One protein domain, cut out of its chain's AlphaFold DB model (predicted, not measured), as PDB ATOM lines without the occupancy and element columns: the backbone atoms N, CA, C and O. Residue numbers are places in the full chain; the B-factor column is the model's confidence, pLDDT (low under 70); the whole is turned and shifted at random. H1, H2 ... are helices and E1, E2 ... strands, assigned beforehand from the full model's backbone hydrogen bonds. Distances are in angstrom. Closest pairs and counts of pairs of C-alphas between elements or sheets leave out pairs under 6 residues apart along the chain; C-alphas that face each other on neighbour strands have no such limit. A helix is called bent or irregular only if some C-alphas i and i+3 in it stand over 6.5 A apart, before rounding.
ATOM      1  N   GLU A  42     170.786 153.097 277.167       76.88
ATOM      2  CA  GLU A  42     170.542 151.870 277.913       76.88
ATOM      3  C   GLU A  42     171.552 151.763 279.052       76.88
ATOM      4  O   GLU A  42     172.697 152.202 278.936       76.88
ATOM      5  N   SER A  43     171.110 151.194 280.169       81.94
ATOM      6  CA  SER A  43     172.013 150.762 281.231       81.94
ATOM      7  C   SER A  43     172.592 149.408 280.822       81.94
ATOM      8  O   SER A  43     171.838 148.490 280.493       81.94
ATOM      9  N   ILE A  44     173.920 149.317 280.776       86.50
ATOM     10  CA  ILE A  44     174.670 148.158 280.295       86.50
ATOM     11  C   ILE A  44     175.589 147.697 281.424       86.50
ATOM     12  O   ILE A  44     176.469 148.444 281.847       86.50
ATOM     13  N   ASP A  45     175.408 146.459 281.876       89.12
ATOM     14  CA  ASP A  45     176.292 145.830 282.858       89.12
ATOM     15  C   ASP A  45     177.438 145.110 282.135       89.12
ATOM     16  O   ASP A  45     177.238 144.108 281.440       89.12
ATOM     17  N   LEU A  46     178.653 145.634 282.285       90.50
ATOM     18  CA  LEU A  46     179.871 145.100 281.685       90.50
ATOM     19  C   LEU A  46     180.622 144.254 282.709       90.50
ATOM     20  O   LEU A  46     180.972 144.731 283.782       90.50
ATOM     21  N   ASN A  47     180.883 142.990 282.374       91.56
ATOM     22  CA  ASN A  47     181.696 142.106 283.210       91.56
ATOM     23  C   ASN A  47     183.161 142.569 283.195       91.56
ATOM     24  O   ASN A  47     183.717 142.733 282.108       91.56
ATOM     25  N   ILE A  48     183.782 142.731 284.361       92.25
ATOM     26  CA  ILE A  48     185.200 143.074 284.530       92.25
ATOM     27  C   ILE A  48     185.769 142.098 285.552       92.25
ATOM     28  O   ILE A  48     185.750 142.351 286.747       92.25
ATOM     29  N   THR A  49     186.203 140.932 285.092       92.81
ATOM     30  CA  THR A  49     186.587 139.825 285.972       92.81
ATOM     31  C   THR A  49     187.859 139.180 285.442       92.81
ATOM     32  O   THR A  49     187.963 138.909 284.245       92.81
ATOM     33  N   HIS A  50     188.815 138.912 286.333       91.94
ATOM     34  CA  HIS A  50     190.023 138.159 286.007       91.94
ATOM     35  C   HIS A  50     189.768 136.649 286.002       91.94
ATOM     36  O   HIS A  50     188.987 136.144 286.808       91.94
ATOM     37  N   TRP A  51     190.502 135.899 285.180       91.38
ATOM     38  CA  TRP A  51     190.265 134.470 284.948       91.38
ATOM     39  C   TRP A  51     190.289 133.628 286.228       91.38
ATOM     40  O   TRP A  51     189.546 132.659 286.344       91.38
ATOM     41  N   LEU A  52     191.125 133.979 287.215       91.19
ATOM     42  CA  LEU A  52     191.184 133.248 288.483       91.19
ATOM     43  C   LEU A  52     189.940 133.505 289.341       91.19
ATOM     44  O   LEU A  52     189.492 132.610 290.056       91.19
ATOM     45  N   ASP A  53     189.395 134.717 289.297       90.19
ATOM     46  CA  ASP A  53     188.163 135.056 290.000       90.19
ATOM     47  C   ASP A  53     186.957 134.421 289.297       90.19
ATOM     48  O   ASP A  53     186.164 133.760 289.972       90.19
ATOM     49  N   ASP A  54     186.913 134.464 287.962       88.06
ATOM     50  CA  ASP A  54     185.923 133.760 287.135       88.06
ATOM     51  C   ASP A  54     185.923 132.246 287.420       88.06
ATOM     52  O   ASP A  54     184.890 131.661 287.751       88.06
ATOM     53  N   TYR A  55     187.106 131.618 287.439       86.88
ATOM     54  CA  TYR A  55     187.278 130.202 287.791       86.88
ATOM     55  C   TYR A  55     186.732 129.862 289.185       86.88
ATOM     56  O   TYR A  55     186.202 128.772 289.414       86.88
ATOM     57  N   ASN A  56     186.863 130.790 290.134       90.25
ATOM     58  CA  ASN A  56     186.374 130.637 291.501       90.25
ATOM     59  C   ASN A  56     184.902 131.063 291.671       90.25
ATOM     60  O   ASN A  56     184.397 131.039 292.797       90.25
ATOM     61  N   GLY A  57     184.213 131.447 290.590       87.62
ATOM     62  CA  GLY A  57     182.818 131.890 290.606       87.62
ATOM     63  C   GLY A  57     182.611 133.262 291.254       87.62
ATOM     64  O   GLY A  57     181.545 133.519 291.817       87.62
ATOM     65  N   LYS A  58     183.636 134.119 291.239       88.88
ATOM     66  CA  LYS A  58     183.549 135.516 291.669       88.88
ATOM     67  C   LYS A  58     183.433 136.401 290.440       88.88
ATOM     68  O   LYS A  58     184.249 136.298 289.534       88.88
ATOM     69  N   TYR A  59     182.445 137.284 290.456       86.25
ATOM     70  CA  TYR A  59     182.129 138.150 289.329       86.25
ATOM     71  C   TYR A  59     182.098 139.601 289.782       86.25
ATOM     72  O   TYR A  59     181.536 139.912 290.838       86.25
ATOM     73  N   GLU A  60     182.672 140.471 288.965       90.75
ATOM     74  CA  GLU A  60     182.629 141.917 289.119       90.75
ATOM     75  C   GLU A  60     182.048 142.544 287.849       90.75
ATOM     76  O   GLU A  60     182.297 142.100 286.727       90.75
ATOM     77  N   TYR A  61     181.199 143.549 288.047       90.88
ATOM     78  CA  TYR A  61     180.491 144.229 286.974       90.88
ATOM     79  C   TYR A  61     180.587 145.733 287.171       90.88
ATOM     80  O   TYR A  61     180.481 146.225 288.297       90.88
ATOM     81  N   GLU A  62     180.694 146.451 286.061       91.06
ATOM     82  CA  GLU A  62     180.533 147.896 286.008       91.06
ATOM     83  C   GLU A  62     179.312 148.248 285.161       91.06
ATOM     84  O   GLU A  62     179.165 147.786 284.029       91.06
ATOM     85  N   THR A  63     178.431 149.077 285.715       86.00
ATOM     86  CA  THR A  63     177.250 149.573 285.009       86.00
ATOM     87  C   THR A  63     177.581 150.896 284.328       86.00
ATOM     88  O   THR A  63     177.905 151.876 285.000       86.00
ATOM     89  N   VAL A  64     177.436 150.942 283.005       81.19
ATOM     90  CA  VAL A  64     177.613 152.151 282.182       81.19
ATOM     91  C   VAL A  64     176.315 152.510 281.461       81.19
ATOM     92  O   VAL A  64     175.471 151.644 281.222       81.19
ATOM     93  N   HIS A  65     176.141 153.778 281.090       78.12
ATOM     94  CA  HIS A  65     174.981 154.243 280.335       78.12
ATOM     95  C   HIS A  65     175.392 154.616 278.922       78.12
ATOM     96  O   HIS A  65     176.205 155.513 278.706       78.12
ATOM     97  N   GLY A  66     174.804 153.949 277.938       80.81
ATOM     98  CA  GLY A  66     175.238 154.113 276.565       80.81
ATOM     99  C   GLY A  66     174.507 153.215 275.592       80.81
ATOM    100  O   GLY A  66     173.380 152.782 275.825       80.81
ATOM    101  N   PHE A  67     175.169 152.944 274.479       82.25
ATOM    102  CA  PHE A  67     174.733 151.957 273.505       82.25
ATOM    103  C   PHE A  67     175.949 151.328 272.838       82.25
ATOM    104  O   PHE A  67     177.044 151.897 272.770       82.25
ATOM    105  N   LYS A  68     175.740 150.115 272.346       88.31
ATOM    106  CA  LYS A  68     176.756 149.356 271.634       88.31
ATOM    107  C   LYS A  68     176.996 149.953 270.246       88.31
ATOM    108  O   LYS A  68     176.053 150.221 269.503       88.31
ATOM    109  N   LEU A  69     178.263 150.124 269.882       85.88
ATOM    110  CA  LEU A  69     178.661 150.544 268.540       85.88
ATOM    111  C   LEU A  69     178.758 149.299 267.656       85.88
ATOM    112  O   LEU A  69     179.655 148.479 267.823       85.88
ATOM    113  N   GLU A  70     177.817 149.116 266.734       86.50
ATOM    114  CA  GLU A  70     177.793 147.916 265.888       86.50
ATOM    115  C   GLU A  70     178.950 147.900 264.884       86.50
ATOM    116  O   GLU A  70     179.153 148.844 264.121       86.50
ATOM    117  N   ARG A  71     179.712 146.805 264.848       86.50
ATOM    118  CA  ARG A  71     180.969 146.728 264.092       86.50
ATOM    119  C   ARG A  71     180.812 147.087 262.612       86.50
ATOM    120  O   ARG A  71     181.704 147.708 262.047       86.50
ATOM    121  N   GLU A  72     179.697 146.717 261.991       84.12
ATOM    122  CA  GLU A  72     179.420 146.979 260.574       84.12
ATOM    123  C   GLU A  72     179.276 148.474 260.271       84.12
ATOM    124  O   GLU A  72     179.625 148.910 259.178       84.12
ATOM    125  N   LYS A  73     178.767 149.257 261.230       76.56
ATOM    126  CA  LYS A  73     178.578 150.709 261.099       76.56
ATOM    127  C   LYS A  73     179.832 151.506 261.470       76.56
ATOM    128  O   LYS A  73     179.980 152.633 261.021       76.56
ATOM    129  N   PHE A  74     180.712 150.933 262.293       80.00
ATOM    130  CA  PHE A  74     181.864 151.616 262.895       80.00
ATOM    131  C   PHE A  74     183.189 150.896 262.603       80.00
ATOM    132  O   PHE A  74     184.091 150.872 263.443       80.00
ATOM    133  N   SER A  75     183.320 150.267 261.434       81.31
ATOM    134  CA  SER A  75     184.449 149.379 261.132       81.31
ATOM    135  C   SER A  75     185.811 150.064 261.258       81.31
ATOM    136  O   SER A  75     186.742 149.467 261.788       81.31
ATOM    137  N   GLU A  76     185.920 151.330 260.843       78.50
ATOM    138  CA  GLU A  76     187.172 152.092 260.934       78.50
ATOM    139  C   GLU A  76     187.600 152.351 262.388       78.50
ATOM    140  O   GLU A  76     188.779 152.226 262.724       78.50
ATOM    141  N   LEU A  77     186.642 152.653 263.273       79.00
ATOM    142  CA  LEU A  77     186.904 152.815 264.704       79.00
ATOM    143  C   LEU A  77     187.332 151.483 265.331       79.00
ATOM    144  O   LEU A  77     188.292 151.447 266.097       79.00
ATOM    145  N   TYR A  78     186.667 150.382 264.972       87.56
ATOM    146  CA  TYR A  78     187.053 149.039 265.409       87.56
ATOM    147  C   TYR A  78     188.487 148.687 264.988       87.56
ATOM    148  O   TYR A  78     189.257 148.179 265.804       87.56
ATOM    149  N   ASP A  79     188.869 148.984 263.746       83.75
ATOM    150  CA  ASP A  79     190.224 148.734 263.250       83.75
ATOM    151  C   ASP A  79     191.266 149.607 263.963       83.75
ATOM    152  O   ASP A  79     192.364 149.133 264.271       83.75
ATOM    153  N   LEU A  80     190.930 150.864 264.268       81.69
ATOM    154  CA  LEU A  80     191.790 151.751 265.051       81.69
ATOM    155  C   LEU A  80     192.007 151.217 266.470       81.69
ATOM    156  O   LEU A  80     193.151 151.105 266.909       81.69
ATOM    157  N   VAL A  81     190.928 150.869 267.176       86.12
ATOM    158  CA  VAL A  81     191.005 150.346 268.547       86.12
ATOM    159  C   VAL A  81     191.791 149.042 268.581       86.12
ATOM    160  O   VAL A  81     192.657 148.876 269.437       86.12
ATOM    161  N   LYS A  82     191.578 148.152 267.607       89.94
ATOM    162  CA  LYS A  82     192.357 146.917 267.494       89.94
ATOM    163  C   LYS A  82     193.859 147.195 267.384       89.94
ATOM    164  O   LYS A  82     194.643 146.581 268.097       89.94
ATOM    165  N   ARG A  83     194.265 148.165 266.556       84.81
ATOM    166  CA  ARG A  83     195.678 148.570 266.457       84.81
ATOM    167  C   ARG A  83     196.214 149.109 267.782       84.81
ATOM    168  O   ARG A  83     197.366 148.840 268.105       84.81
ATOM    169  N   LEU A  84     195.413 149.863 268.541       82.19
ATOM    170  CA  LEU A  84     195.818 150.354 269.862       82.19
ATOM    171  C   LEU A  84     196.027 149.210 270.853       82.19
ATOM    172  O   LEU A  84     197.052 149.200 271.528       82.19
ATOM    173  N   LEU A  85     195.120 148.232 270.884       89.44
ATOM    174  CA  LEU A  85     195.269 147.025 271.702       89.44
ATOM    175  C   LEU A  85     196.536 146.249 271.322       89.44
ATOM    176  O   LEU A  85     197.316 145.889 272.202       89.44
ATOM    177  N   ASP A  86     196.794 146.072 270.022       86.75
ATOM    178  CA  ASP A  86     197.996 145.394 269.523       86.75
ATOM    179  C   ASP A  86     199.284 146.126 269.950       86.75
ATOM    180  O   ASP A  86     200.252 145.492 270.368       86.75
ATOM    181  N   ILE A  87     199.307 147.465 269.888       80.94
ATOM    182  CA  ILE A  87     200.456 148.284 270.326       80.94
ATOM    183  C   ILE A  87     200.629 148.241 271.847       80.94
ATOM    184  O   ILE A  87     201.760 148.199 272.332       80.94
ATOM    185  N   ALA A  88     199.525 148.268 272.593       84.00
ATOM    186  CA  ALA A  88     199.519 148.163 274.048       84.00
ATOM    187  C   ALA A  88     199.848 146.738 274.540       84.00
ATOM    188  O   ALA A  88     199.997 146.535 275.744       84.00
ATOM    189  N   GLU A  89     199.998 145.774 273.622       88.94
ATOM    190  CA  GLU A  89     200.212 144.350 273.900       88.94
ATOM    191  C   GLU A  89     199.063 143.728 274.717       88.94
ATOM    192  O   GLU A  89     199.264 142.784 275.482       88.94
ATOM    193  N   ILE A  90     197.848 144.254 274.542       88.88
ATOM    194  CA  ILE A  90     196.635 143.762 275.195       88.88
ATOM    195  C   ILE A  90     196.033 142.663 274.329       88.88
ATOM    196  O   ILE A  90     195.517 142.887 273.228       88.88
ATOM    197  N   LYS A  91     196.087 141.443 274.853       88.62
ATOM    198  CA  LYS A  91     195.464 140.289 274.225       88.62
ATOM    199  C   LYS A  91     193.944 140.363 274.336       88.62
ATOM    200  O   LYS A  91     193.389 140.902 275.289       88.62
ATOM    201  N   HIS A  92     193.285 139.850 273.306       91.31
ATOM    202  CA  HIS A  92     191.836 139.819 273.212       91.31
ATOM    203  C   HIS A  92     191.415 138.789 272.157       91.31
ATOM    204  O   HIS A  92     191.936 138.786 271.042       91.31
ATOM    205  N   ASP A  93     190.435 137.951 272.486       92.00
ATOM    206  CA  ASP A  93     189.746 137.089 271.515       92.00
ATOM    207  C   ASP A  93     188.478 137.763 270.991       92.00
ATOM    208  O   ASP A  93     188.040 137.549 269.856       92.00
ATOM    209  N   ARG A  94     187.865 138.595 271.837       93.62
ATOM    210  CA  ARG A  94     186.605 139.288 271.579       93.62
ATOM    211  C   ARG A  94     186.735 140.750 271.994       93.62
ATOM    212  O   ARG A  94     187.372 141.059 272.997       93.62
ATOM    213  N   MET A  95     186.112 141.639 271.221       95.31
ATOM    214  CA  MET A  95     186.090 143.080 271.476       95.31
ATOM    215  C   MET A  95     184.725 143.664 271.113       95.31
ATOM    216  O   MET A  95     184.212 143.417 270.017       95.31
ATOM    217  N   THR A  96     184.176 144.476 272.011       95.44
ATOM    218  CA  THR A  96     182.952 145.253 271.799       95.44
ATOM    219  C   THR A  96     183.199 146.705 272.180       95.44
ATOM    220  O   THR A  96     183.836 146.973 273.194       95.44
ATOM    221  N   LEU A  97     182.704 147.638 271.367       93.19
ATOM    222  CA  LEU A  97     182.796 149.065 271.642       93.19
ATOM    223  C   LEU A  97     181.439 149.605 272.085       93.19
ATOM    224  O   LEU A  97     180.399 149.210 271.554       93.19
ATOM    225  N   TYR A  98     181.465 150.547 273.018       88.19
ATOM    226  CA  TYR A  98     180.293 151.267 273.496       88.19
ATOM    227  C   TYR A  98     180.570 152.766 273.451       88.19
ATOM    228  O   TYR A  98     181.677 153.195 273.771       88.19
ATOM    229  N   ALA A  99     179.568 153.559 273.077       82.69
ATOM    230  CA  ALA A  99     179.559 154.981 273.399       82.69
ATOM    231  C   ALA A  99     178.791 155.154 274.708       82.69
ATOM    232  O   ALA A  99     177.606 154.824 274.775       82.69
ATOM    233  N   THR A 100     179.484 155.627 275.737       78.81
ATOM    234  CA  THR A 100     179.020 155.748 277.116       78.81
ATOM    235  C   THR A 100     179.116 157.192 277.596       78.81
ATOM    236  O   THR A 100     179.946 157.976 277.131       78.81
ATOM    237  N   VAL A 101     178.246 157.560 278.533       71.88
ATOM    238  CA  VAL A 101     178.242 158.896 279.147       71.88
ATOM    239  C   VAL A 101     179.388 159.037 280.150       71.88
ATOM    240  O   VAL A 101     179.934 160.123 280.319       71.88
ATOM    241  N   GLU A 102     179.759 157.942 280.807       73.50
ATOM    242  CA  GLU A 102     180.763 157.902 281.867       73.50
ATOM    243  C   GLU A 102     182.187 158.024 281.325       73.50
ATOM    244  O   GLU A 102     182.999 158.749 281.895       73.50
ATOM    245  N   HIS A 103     182.474 157.336 280.215       71.00
ATOM    246  CA  HIS A 103     183.846 157.107 279.746       71.00
ATOM    247  C   HIS A 103     184.059 157.476 278.269       71.00
ATOM    248  O   HIS A 103     185.132 157.233 277.713       71.00
ATOM    249  N   GLY A 104     183.051 158.042 277.599       77.44
ATOM    250  CA  GLY A 104     183.120 158.363 276.175       77.44
ATOM    251  C   GLY A 104     183.075 157.102 275.314       77.44
ATOM    252  O   GLY A 104     182.023 156.497 275.159       77.44
ATOM    253  N   ILE A 105     184.195 156.698 274.711       83.50
ATOM    254  CA  ILE A 105     184.263 155.419 273.985       83.50
ATOM    255  C   ILE A 105     184.879 154.377 274.912       83.50
ATOM    256  O   ILE A 105     186.071 154.439 275.217       83.50
ATOM    257  N   SER A 106     184.071 153.403 275.316       89.50
ATOM    258  CA  SER A 106     184.495 152.269 276.131       89.50
ATOM    259  C   SER A 106     184.788 151.056 275.254       89.50
ATOM    260  O   SER A 106     184.011 150.699 274.366       89.50
ATOM    261  N   VAL A 107     185.908 150.399 275.527       94.38
ATOM    262  CA  VAL A 107     186.398 149.201 274.853       94.38
ATOM    263  C   VAL A 107     186.320 148.045 275.834       94.38
ATOM    264  O   VAL A 107     187.082 147.979 276.795       94.38
ATOM    265  N   HIS A 108     185.398 147.123 275.585       96.19
ATOM    266  CA  HIS A 108     185.257 145.906 276.373       96.19
ATOM    267  C   HIS A 108     185.928 144.748 275.645       96.19
ATOM    268  O   HIS A 108     185.567 144.440 274.503       96.19
ATOM    269  N   THR A 109     186.902 144.110 276.286       96.62
ATOM    270  CA  THR A 109     187.621 142.959 275.734       96.62
ATOM    271  C   THR A 109     187.385 141.707 276.568       96.62
ATOM    272  O   THR A 109     187.100 141.773 277.764       96.62
ATOM    273  N   ALA A 110     187.496 140.551 275.917       95.44
ATOM    274  CA  ALA A 110     187.532 139.259 276.586       95.44
ATOM    275  C   ALA A 110     188.610 138.362 275.960       95.44
ATOM    276  O   ALA A 110     188.703 138.282 274.730       95.44
ATOM    277  N   GLU A 111     189.393 137.688 276.800       95.12
ATOM    278  CA  GLU A 111     190.432 136.717 276.428       95.12
ATOM    279  C   GLU A 111     190.178 135.381 277.135       95.12
ATOM    280  O   GLU A 111     190.025 135.339 278.353       95.12
ATOM    281  N   ASP A 112     190.165 134.285 276.378       94.00
ATOM    282  CA  ASP A 112     190.085 132.933 276.921       94.00
ATOM    283  C   ASP A 112     191.457 132.525 277.479       94.00
ATOM    284  O   ASP A 112     192.440 132.359 276.745       94.00
ATOM    285  N   VAL A 113     191.535 132.289 278.786       93.19
ATOM    286  CA  VAL A 113     192.786 131.915 279.447       93.19
ATOM    287  C   VAL A 113     192.927 130.401 279.467       93.19
ATOM    288  O   VAL A 113     192.062 129.657 279.924       93.19
ATOM    289  N   ARG A 114     194.075 129.918 278.983       92.62
ATOM    290  CA  ARG A 114     194.400 128.488 278.953       92.62
ATOM    291  C   ARG A 114     195.604 128.175 279.819       92.62
ATOM    292  O   ARG A 114     196.606 128.887 279.812       92.62
ATOM    293  N   ASN A 115     195.542 127.048 280.517       90.00
ATOM    294  CA  ASN A 115     196.691 126.528 281.250       90.00
ATOM    295  C   ASN A 115     197.763 125.944 280.297       90.00
ATOM    296  O   ASN A 115     197.500 125.754 279.105       90.00
ATOM    297  N   PRO A 116     198.960 125.573 280.799       92.00
ATOM    298  CA  PRO A 116     200.035 125.014 279.967       92.00
ATOM    299  C   PRO A 116     199.685 123.720 279.214       92.00
ATOM    300  O   PRO A 116     200.400 123.330 278.297       92.00
ATOM    301  N   TYR A 117     198.596 123.042 279.591       92.25
ATOM    302  CA  TYR A 117     198.095 121.830 278.938       92.25
ATOM    303  C   TYR A 117     197.028 122.125 277.873       92.25
ATOM    304  O   TYR A 117     196.425 121.195 277.337       92.25
ATOM    305  N   GLY A 118     196.764 123.404 277.591       89.69
ATOM    306  CA  GLY A 118     195.788 123.854 276.602       89.69
ATOM    307  C   GLY A 118     194.332 123.750 277.054       89.69
ATOM    308  O   GLY A 118     193.445 123.860 276.209       89.69
ATOM    309  N   ARG A 119     194.066 123.528 278.349       89.31
ATOM    310  CA  ARG A 119     192.696 123.526 278.886       89.31
ATOM    311  C   ARG A 119     192.285 124.937 279.275       89.31
ATOM    312  O   ARG A 119     193.090 125.649 279.872       89.31
ATOM    313  N   ASP A 120     191.041 125.273 278.967       90.69
ATOM    314  CA  ASP A 120     190.383 126.496 279.421       90.69
ATOM    315  C   ASP A 120     190.308 126.517 280.954       90.69
ATOM    316  O   ASP A 120     190.007 125.495 281.584       90.69
ATOM    317  N   VAL A 121     190.670 127.655 281.537       91.62
ATOM    318  CA  VAL A 121     190.642 127.901 282.979       91.62
ATOM    319  C   VAL A 121     189.870 129.162 283.350       91.62
ATOM    320  O   VAL A 121     189.862 129.501 284.525       91.62
ATOM    321  N   GLY A 122     189.213 129.826 282.400       91.69
ATOM    322  CA  GLY A 122     188.422 131.029 282.649       91.69
ATOM    323  C   GLY A 122     188.656 132.098 281.590       91.69
ATOM    324  O   GLY A 122     189.429 131.914 280.649       91.69
ATOM    325  N   VAL A 123     187.992 133.235 281.765       93.31
ATOM    326  CA  VAL A 123     188.063 134.358 280.826       93.31
ATOM    327  C   VAL A 123     188.513 135.621 281.554       93.31
ATOM    328  O   VAL A 123     187.964 135.963 282.598       93.31
ATOM    329  N   ASP A 124     189.493 136.331 280.993       94.81
ATOM    330  CA  ASP A 124     189.849 137.684 281.424       94.81
ATOM    331  C   ASP A 124     188.953 138.690 280.691       94.81
ATOM    332  O   ASP A 124     189.070 138.877 279.477       94.81
ATOM    333  N   HIS A 125     188.057 139.342 281.429       95.06
ATOM    334  CA  HIS A 125     187.229 140.436 280.938       95.06
ATOM    335  C   HIS A 125     187.795 141.776 281.395       95.06
ATOM    336  O   HIS A 125     187.928 142.011 282.594       95.06
ATOM    337  N   ASN A 126     188.076 142.670 280.448       94.75
ATOM    338  CA  ASN A 126     188.644 143.980 280.748       94.75
ATOM    339  C   ASN A 126     187.818 145.095 280.111       94.75
ATOM    340  O   ASN A 126     187.256 144.937 279.022       94.75
ATOM    341  N   LEU A 127     187.789 146.241 280.782       94.19
ATOM    342  CA  LEU A 127     187.194 147.471 280.287       94.19
ATOM    343  C   LEU A 127     188.268 148.553 280.248       94.19
ATOM    344  O   LEU A 127     188.980 148.755 281.227       94.19
ATOM    345  N   PHE A 128     188.363 149.240 279.117       92.00
ATOM    346  CA  PHE A 128     189.252 150.379 278.940       92.00
ATOM    347  C   PHE A 128     188.476 151.528 278.313       92.00
ATOM    348  O   PHE A 128     187.680 151.323 277.396       92.00
ATOM    349  N   SER A 129     188.743 152.752 278.734       86.19
ATOM    350  CA  SER A 129     188.426 153.920 277.921       86.19
ATOM    351  C   SER A 129     189.373 153.989 276.720       86.19
ATOM    352  O   SER A 129     190.523 153.537 276.756       86.19
ATOM    353  N   LEU A 130     188.909 154.593 275.626       81.12
ATOM    354  CA  LEU A 130     189.770 154.861 274.477       81.12
ATOM    355  C   LEU A 130     190.983 155.721 274.870       81.12
ATOM    356  O   LEU A 130     192.070 155.534 274.326       81.12
ATOM    357  N   GLU A 131     190.808 156.642 275.817       75.56
ATOM    358  CA  GLU A 131     191.881 157.497 276.324       75.56
ATOM    359  C   GLU A 131     192.977 156.682 277.023       75.56
ATOM    360  O   GLU A 131     194.154 156.862 276.709       75.56
ATOM    361  N   GLU A 132     192.609 155.732 277.888       81.94
ATOM    362  CA  GLU A 132     193.565 154.831 278.545       81.94
ATOM    363  C   GLU A 132     194.355 154.008 277.532       81.94
ATOM    364  O   GLU A 132     195.582 153.962 277.606       81.94
ATOM    365  N   LEU A 133     193.686 153.418 276.534       81.12
ATOM    366  CA  LEU A 133     194.370 152.644 275.492       81.12
ATOM    367  C   LEU A 133     195.367 153.489 274.705       81.12
ATOM    368  O   LEU A 133     196.449 153.017 274.348       81.12
ATOM    369  N   VAL A 134     195.017 154.747 274.439       77.88
ATOM    370  CA  VAL A 134     195.917 155.693 273.788       77.88
ATOM    371  C   VAL A 134     197.130 155.955 274.669       77.88
ATOM    372  O   VAL A 134     198.244 155.856 274.164       77.88
ATOM    373  N   GLU A 135     196.962 156.254 275.959       77.19
ATOM    374  CA  GLU A 135     198.096 156.470 276.867       77.19
ATOM    375  C   GLU A 135     198.975 155.213 277.011       77.19
ATOM    376  O   GLU A 135     200.195 155.304 276.867       77.19
ATOM    377  N   MET A 136     198.389 154.021 277.163       78.94
ATOM    378  CA  MET A 136     199.139 152.755 277.233       78.94
ATOM    379  C   MET A 136     199.954 152.499 275.957       78.94
ATOM    380  O   MET A 136     201.130 152.127 276.016       78.94
ATOM    381  N   ALA A 137     199.366 152.755 274.785       73.62
ATOM    382  CA  ALA A 137     200.063 152.621 273.511       73.62
ATOM    383  C   ALA A 137     201.259 153.589 273.396       73.62
ATOM    384  O   ALA A 137     202.295 153.228 272.825       73.62
ATOM    385  N   LYS A 138     201.159 154.799 273.970       67.94
ATOM    386  CA  LYS A 138     202.270 155.769 274.014       67.94
ATOM    387  C   LYS A 138     203.431 155.294 274.860       67.94
ATOM    388  O   LYS A 138     204.583 155.452 274.458       67.94
ATOM    389  N   GLU A 139     203.140 154.750 276.036       73.94
ATOM    390  CA  GLU A 139     204.177 154.264 276.944       73.94
ATOM    391  C   GLU A 139     204.988 153.134 276.303       73.94
ATOM    392  O   GLU A 139     206.213 153.078 276.451       73.94
ATOM    393  N   LYS A 140     204.320 152.275 275.524       71.38
ATOM    394  CA  LYS A 140     204.931 151.133 274.832       71.38
ATOM    395  C   LYS A 140     205.721 151.524 273.582       71.38
ATOM    396  O   LYS A 140     206.809 150.986 273.363       71.38
ATOM    397  N   LYS A 141     205.242 152.477 272.776       62.28
ATOM    398  CA  LYS A 141     205.973 152.997 271.607       62.28
ATOM    399  C   LYS A 141     206.246 154.496 271.736       62.28
ATOM    400  O   LYS A 141     205.413 155.329 271.389       62.28
ATOM    401  N   LYS A 142     207.493 154.833 272.090       51.94
ATOM    402  CA  LYS A 142     208.008 156.217 272.122       51.94
ATOM    403  C   LYS A 142     207.925 156.967 270.777       51.94
ATOM    404  O   LYS A 142     207.995 158.189 270.785       51.94
ATOM    405  N   GLU A 143     207.781 156.265 269.649       47.31
ATOM    406  CA  GLU A 143     207.763 156.831 268.284       47.31
ATOM    407  C   GLU A 143     206.372 156.808 267.618       47.31
ATOM    408  O   GLU A 143     206.258 156.668 266.403       47.31
ATOM    409  N   TYR A 144     205.284 156.931 268.378       49.06
ATOM    410  CA  TYR A 144     203.995 157.266 267.763       49.06
ATOM    411  C   TYR A 144     203.833 158.782 267.660       49.06
ATOM    412  O   TYR A 144     204.086 159.501 268.628       49.06
ATOM    413  N   ASN A 145     203.361 159.272 266.505       55.88
ATOM    414  CA  ASN A 145     202.916 160.659 266.355       55.88
ATOM    415  C   ASN A 145     201.595 160.840 267.118       55.88
ATOM    416  O   ASN A 145     200.485 160.801 266.581       55.88
ATOM    417  N   THR A 146     201.765 160.981 268.422       46.53
ATOM    418  CA  THR A 146     200.751 161.167 269.448       46.53
ATOM    419  C   THR A 146     199.910 162.393 269.215       46.53
ATOM    420  O   THR A 146     198.717 162.355 269.489       46.53
ATOM    421  N   GLU A 147     200.498 163.451 268.668       48.00
ATOM    422  CA  GLU A 147     199.763 164.642 268.268       48.00
ATOM    423  C   GLU A 147     198.765 164.339 267.160       48.00
ATOM    424  O   GLU A 147     197.656 164.843 267.214       48.00
ATOM    425  N   THR A 148     199.077 163.464 266.207       52.62
ATOM    426  CA  THR A 148     198.131 163.128 265.130       52.62
ATOM    427  C   THR A 148     196.977 162.273 265.638       52.62
ATOM    428  O   THR A 148     195.829 162.551 265.313       52.62
ATOM    429  N   LEU A 149     197.255 161.274 266.479       49.59
ATOM    430  CA  LEU A 149     196.231 160.392 267.046       49.59
ATOM    431  C   LEU A 149     195.353 161.126 268.069       49.59
ATOM    432  O   LEU A 149     194.131 161.039 268.023       49.59
ATOM    433  N   LYS A 150     195.974 161.913 268.955       48.25
ATOM    434  CA  LYS A 150     195.275 162.745 269.932       48.25
ATOM    435  C   LYS A 150     194.514 163.872 269.245       48.25
ATOM    436  O   LYS A 150     193.397 164.130 269.653       48.25
ATOM    437  N   ASN A 151     195.040 164.495 268.186       47.72
ATOM    438  CA  ASN A 151     194.269 165.458 267.394       47.72
ATOM    439  C   ASN A 151     193.160 164.771 266.599       47.72
ATOM    440  O   ASN A 151     192.107 165.367 266.458       47.72
ATOM    441  N   ALA A 152     193.335 163.543 266.107       48.53
ATOM    442  CA  ALA A 152     192.264 162.808 265.438       48.53
ATOM    443  C   ALA A 152     191.123 162.492 266.414       48.53
ATOM    444  O   ALA A 152     189.976 162.786 266.101       48.53
ATOM    445  N   ILE A 153     191.446 161.999 267.614       50.03
ATOM    446  CA  ILE A 153     190.483 161.670 268.673       50.03
ATOM    447  C   ILE A 153     189.873 162.937 269.281       50.03
ATOM    448  O   ILE A 153     188.658 163.060 269.317       50.03
ATOM    449  N   LEU A 154     190.673 163.930 269.679       44.75
ATOM    450  CA  LEU A 154     190.169 165.204 270.203       44.75
ATOM    451  C   LEU A 154     189.373 165.975 269.163       44.75
ATOM    452  O   LEU A 154     188.435 166.650 269.544       44.75
ATOM    453  N   LYS A 155     189.692 165.908 267.868       43.62
ATOM    454  CA  LYS A 155     188.873 166.539 266.823       43.62
ATOM    455  C   LYS A 155     187.589 165.745 266.571       43.62
ATOM    456  O   LYS A 155     186.569 166.373 266.322       43.62
ATOM    457  N   LEU A 156     187.613 164.416 266.735       42.31
ATOM    458  CA  LEU A 156     186.414 163.567 266.803       42.31
ATOM    459  C   LEU A 156     185.512 163.936 267.994       42.31
ATOM    460  O   LEU A 156     184.301 163.962 267.849       42.31
ATOM    461  N   LEU A 157     186.110 164.230 269.154       39.03
ATOM    462  CA  LEU A 157     185.413 164.508 270.414       39.03
ATOM    463  C   LEU A 157     185.023 165.991 270.593       39.03
ATOM    464  O   LEU A 157     184.028 166.296 271.227       39.03
ATOM    465  N   SER A 158     185.788 166.944 270.054       33.38
ATOM    466  CA  SER A 158     185.522 168.399 270.168       33.38
ATOM    467  C   SER A 158     184.601 168.944 269.078       33.38
ATOM    468  O   SER A 158     184.243 170.119 269.108       33.38
ATOM    469  N   SER A 159     184.239 168.099 268.114       33.88
ATOM    470  CA  SER A 159     183.177 168.371 267.145       33.88
ATOM    471  C   SER A 159     181.899 167.567 267.420       33.88
ATOM    472  O   SER A 159     181.006 167.565 266.571       33.88
ATOM    473  N   LEU A 160     181.827 166.931 268.603       39.06
ATOM    474  CA  LEU A 160     180.588 166.485 269.249       39.06
ATOM    475  C   LEU A 160     179.667 167.679 269.530       39.06
ATOM    476  O   LEU A 160     180.176 168.717 270.016       39.06
TER     477      LEU A 160
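What this domain is: This is residues 42 to 160 of the 160 residues of an uncharacterized protein of Candidatus Methanodesulfokores washburnensis (UniProt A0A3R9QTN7). A five-stranded antiparallel sheet is strongly twisted, curled like part of a barrel and bent back on itself, with E1 and E2 facing E4 and E5 across the hinge strand E3. H2 crosses over E3 and E4, H3 meets H2 near its end, short H1 stands beside E5, and H4 lies beyond H3, away from the sheet. The printed part has 119 residues, in the order E1 H1 E2 H2 E3 E4 E5 H3 H4; the sheet's order is E1, E2, E3, E4, E5, and the class is mixed, helices and strands. The whole is compact, with a radius of gyration of the C-alphas of 15.4 A and spans of 45 by 37 by 24 A.

Where its parts are: E1, residues 42 to 47, begins at C-alpha 42 (170.542, 151.870, 277.913). H1 is residues 51 to 55. E2, residues 61 to 69, measures 19.6 A and bends by 86 degrees at residue 65. H2, residues 75 to 87, measures 18.5 A. E3, residues 94 to 100, measures 19.0 A. E4, residues 104 to 114, measures 32.1 A and begins at C-alpha 104 (183.120, 158.363, 276.175). E5, residues 120 to 129, measures 27.5 A. H3 is residues 130 to 140, and H4, residues 146 to 158, ends at C-alpha 158 (185.522, 168.399, 270.168).

How they stand to each other: E1 and E5 are the edge strands. E2 is staggered, pairing with E1 over residues 61 to 66, as by N 44 and O 64 at 2.8 A, and with E3 over residues 66 to 69, as by N 69 and O 97 at 2.9 A. E3, E4 and E5 form a meander, each strand the antiparallel neighbour of the one before, in two hairpins; N 98 and O 106 are 2.9 A apart, N 109 and O 126 2.9 A. The closest C-alphas of E1 and E5, those of Asn 47 and His 125, are 6.2 A apart. H1 is at the sheet's level; its closest C-alpha pair with E5, Trp 51 and Gly 122, is 4.5 A apart. H2 is on the sheet at a height of 10.0 A, over E3 and only just over E4, with 3 C-alphas falling on E4; it runs across the strands, at 66 degrees to E3 on the local plane. H2 and H3 touch, their closest C-alphas, Ile 87 and Ala 137, 5.4 A apart, and run the same way at a steep tilt of 36 degrees, only just past shallow. H3 is on the sheet and only just stands up from it, rising 43 degrees. H4 is not on the sheet; it is close to H3 but not clearly touching, with the C-alphas of Lys 138 and Thr 146 closest at 7.2 A, and runs opposite ways at a shallow tilt of 4 degrees. In H1, H2, H3 and H4 every O i to N i+4 pair is within hydrogen-bond range.

The domain as a whole: The two C-alphas farthest apart, those of Tyr 117 and Ser 159, are 50.3 A apart. The printed part has no cut, and no link is long. Mean pLDDT of the printed part is 79.8; residue 138 and residues 141 to 160 are under 70, and H4 has a mean of 46.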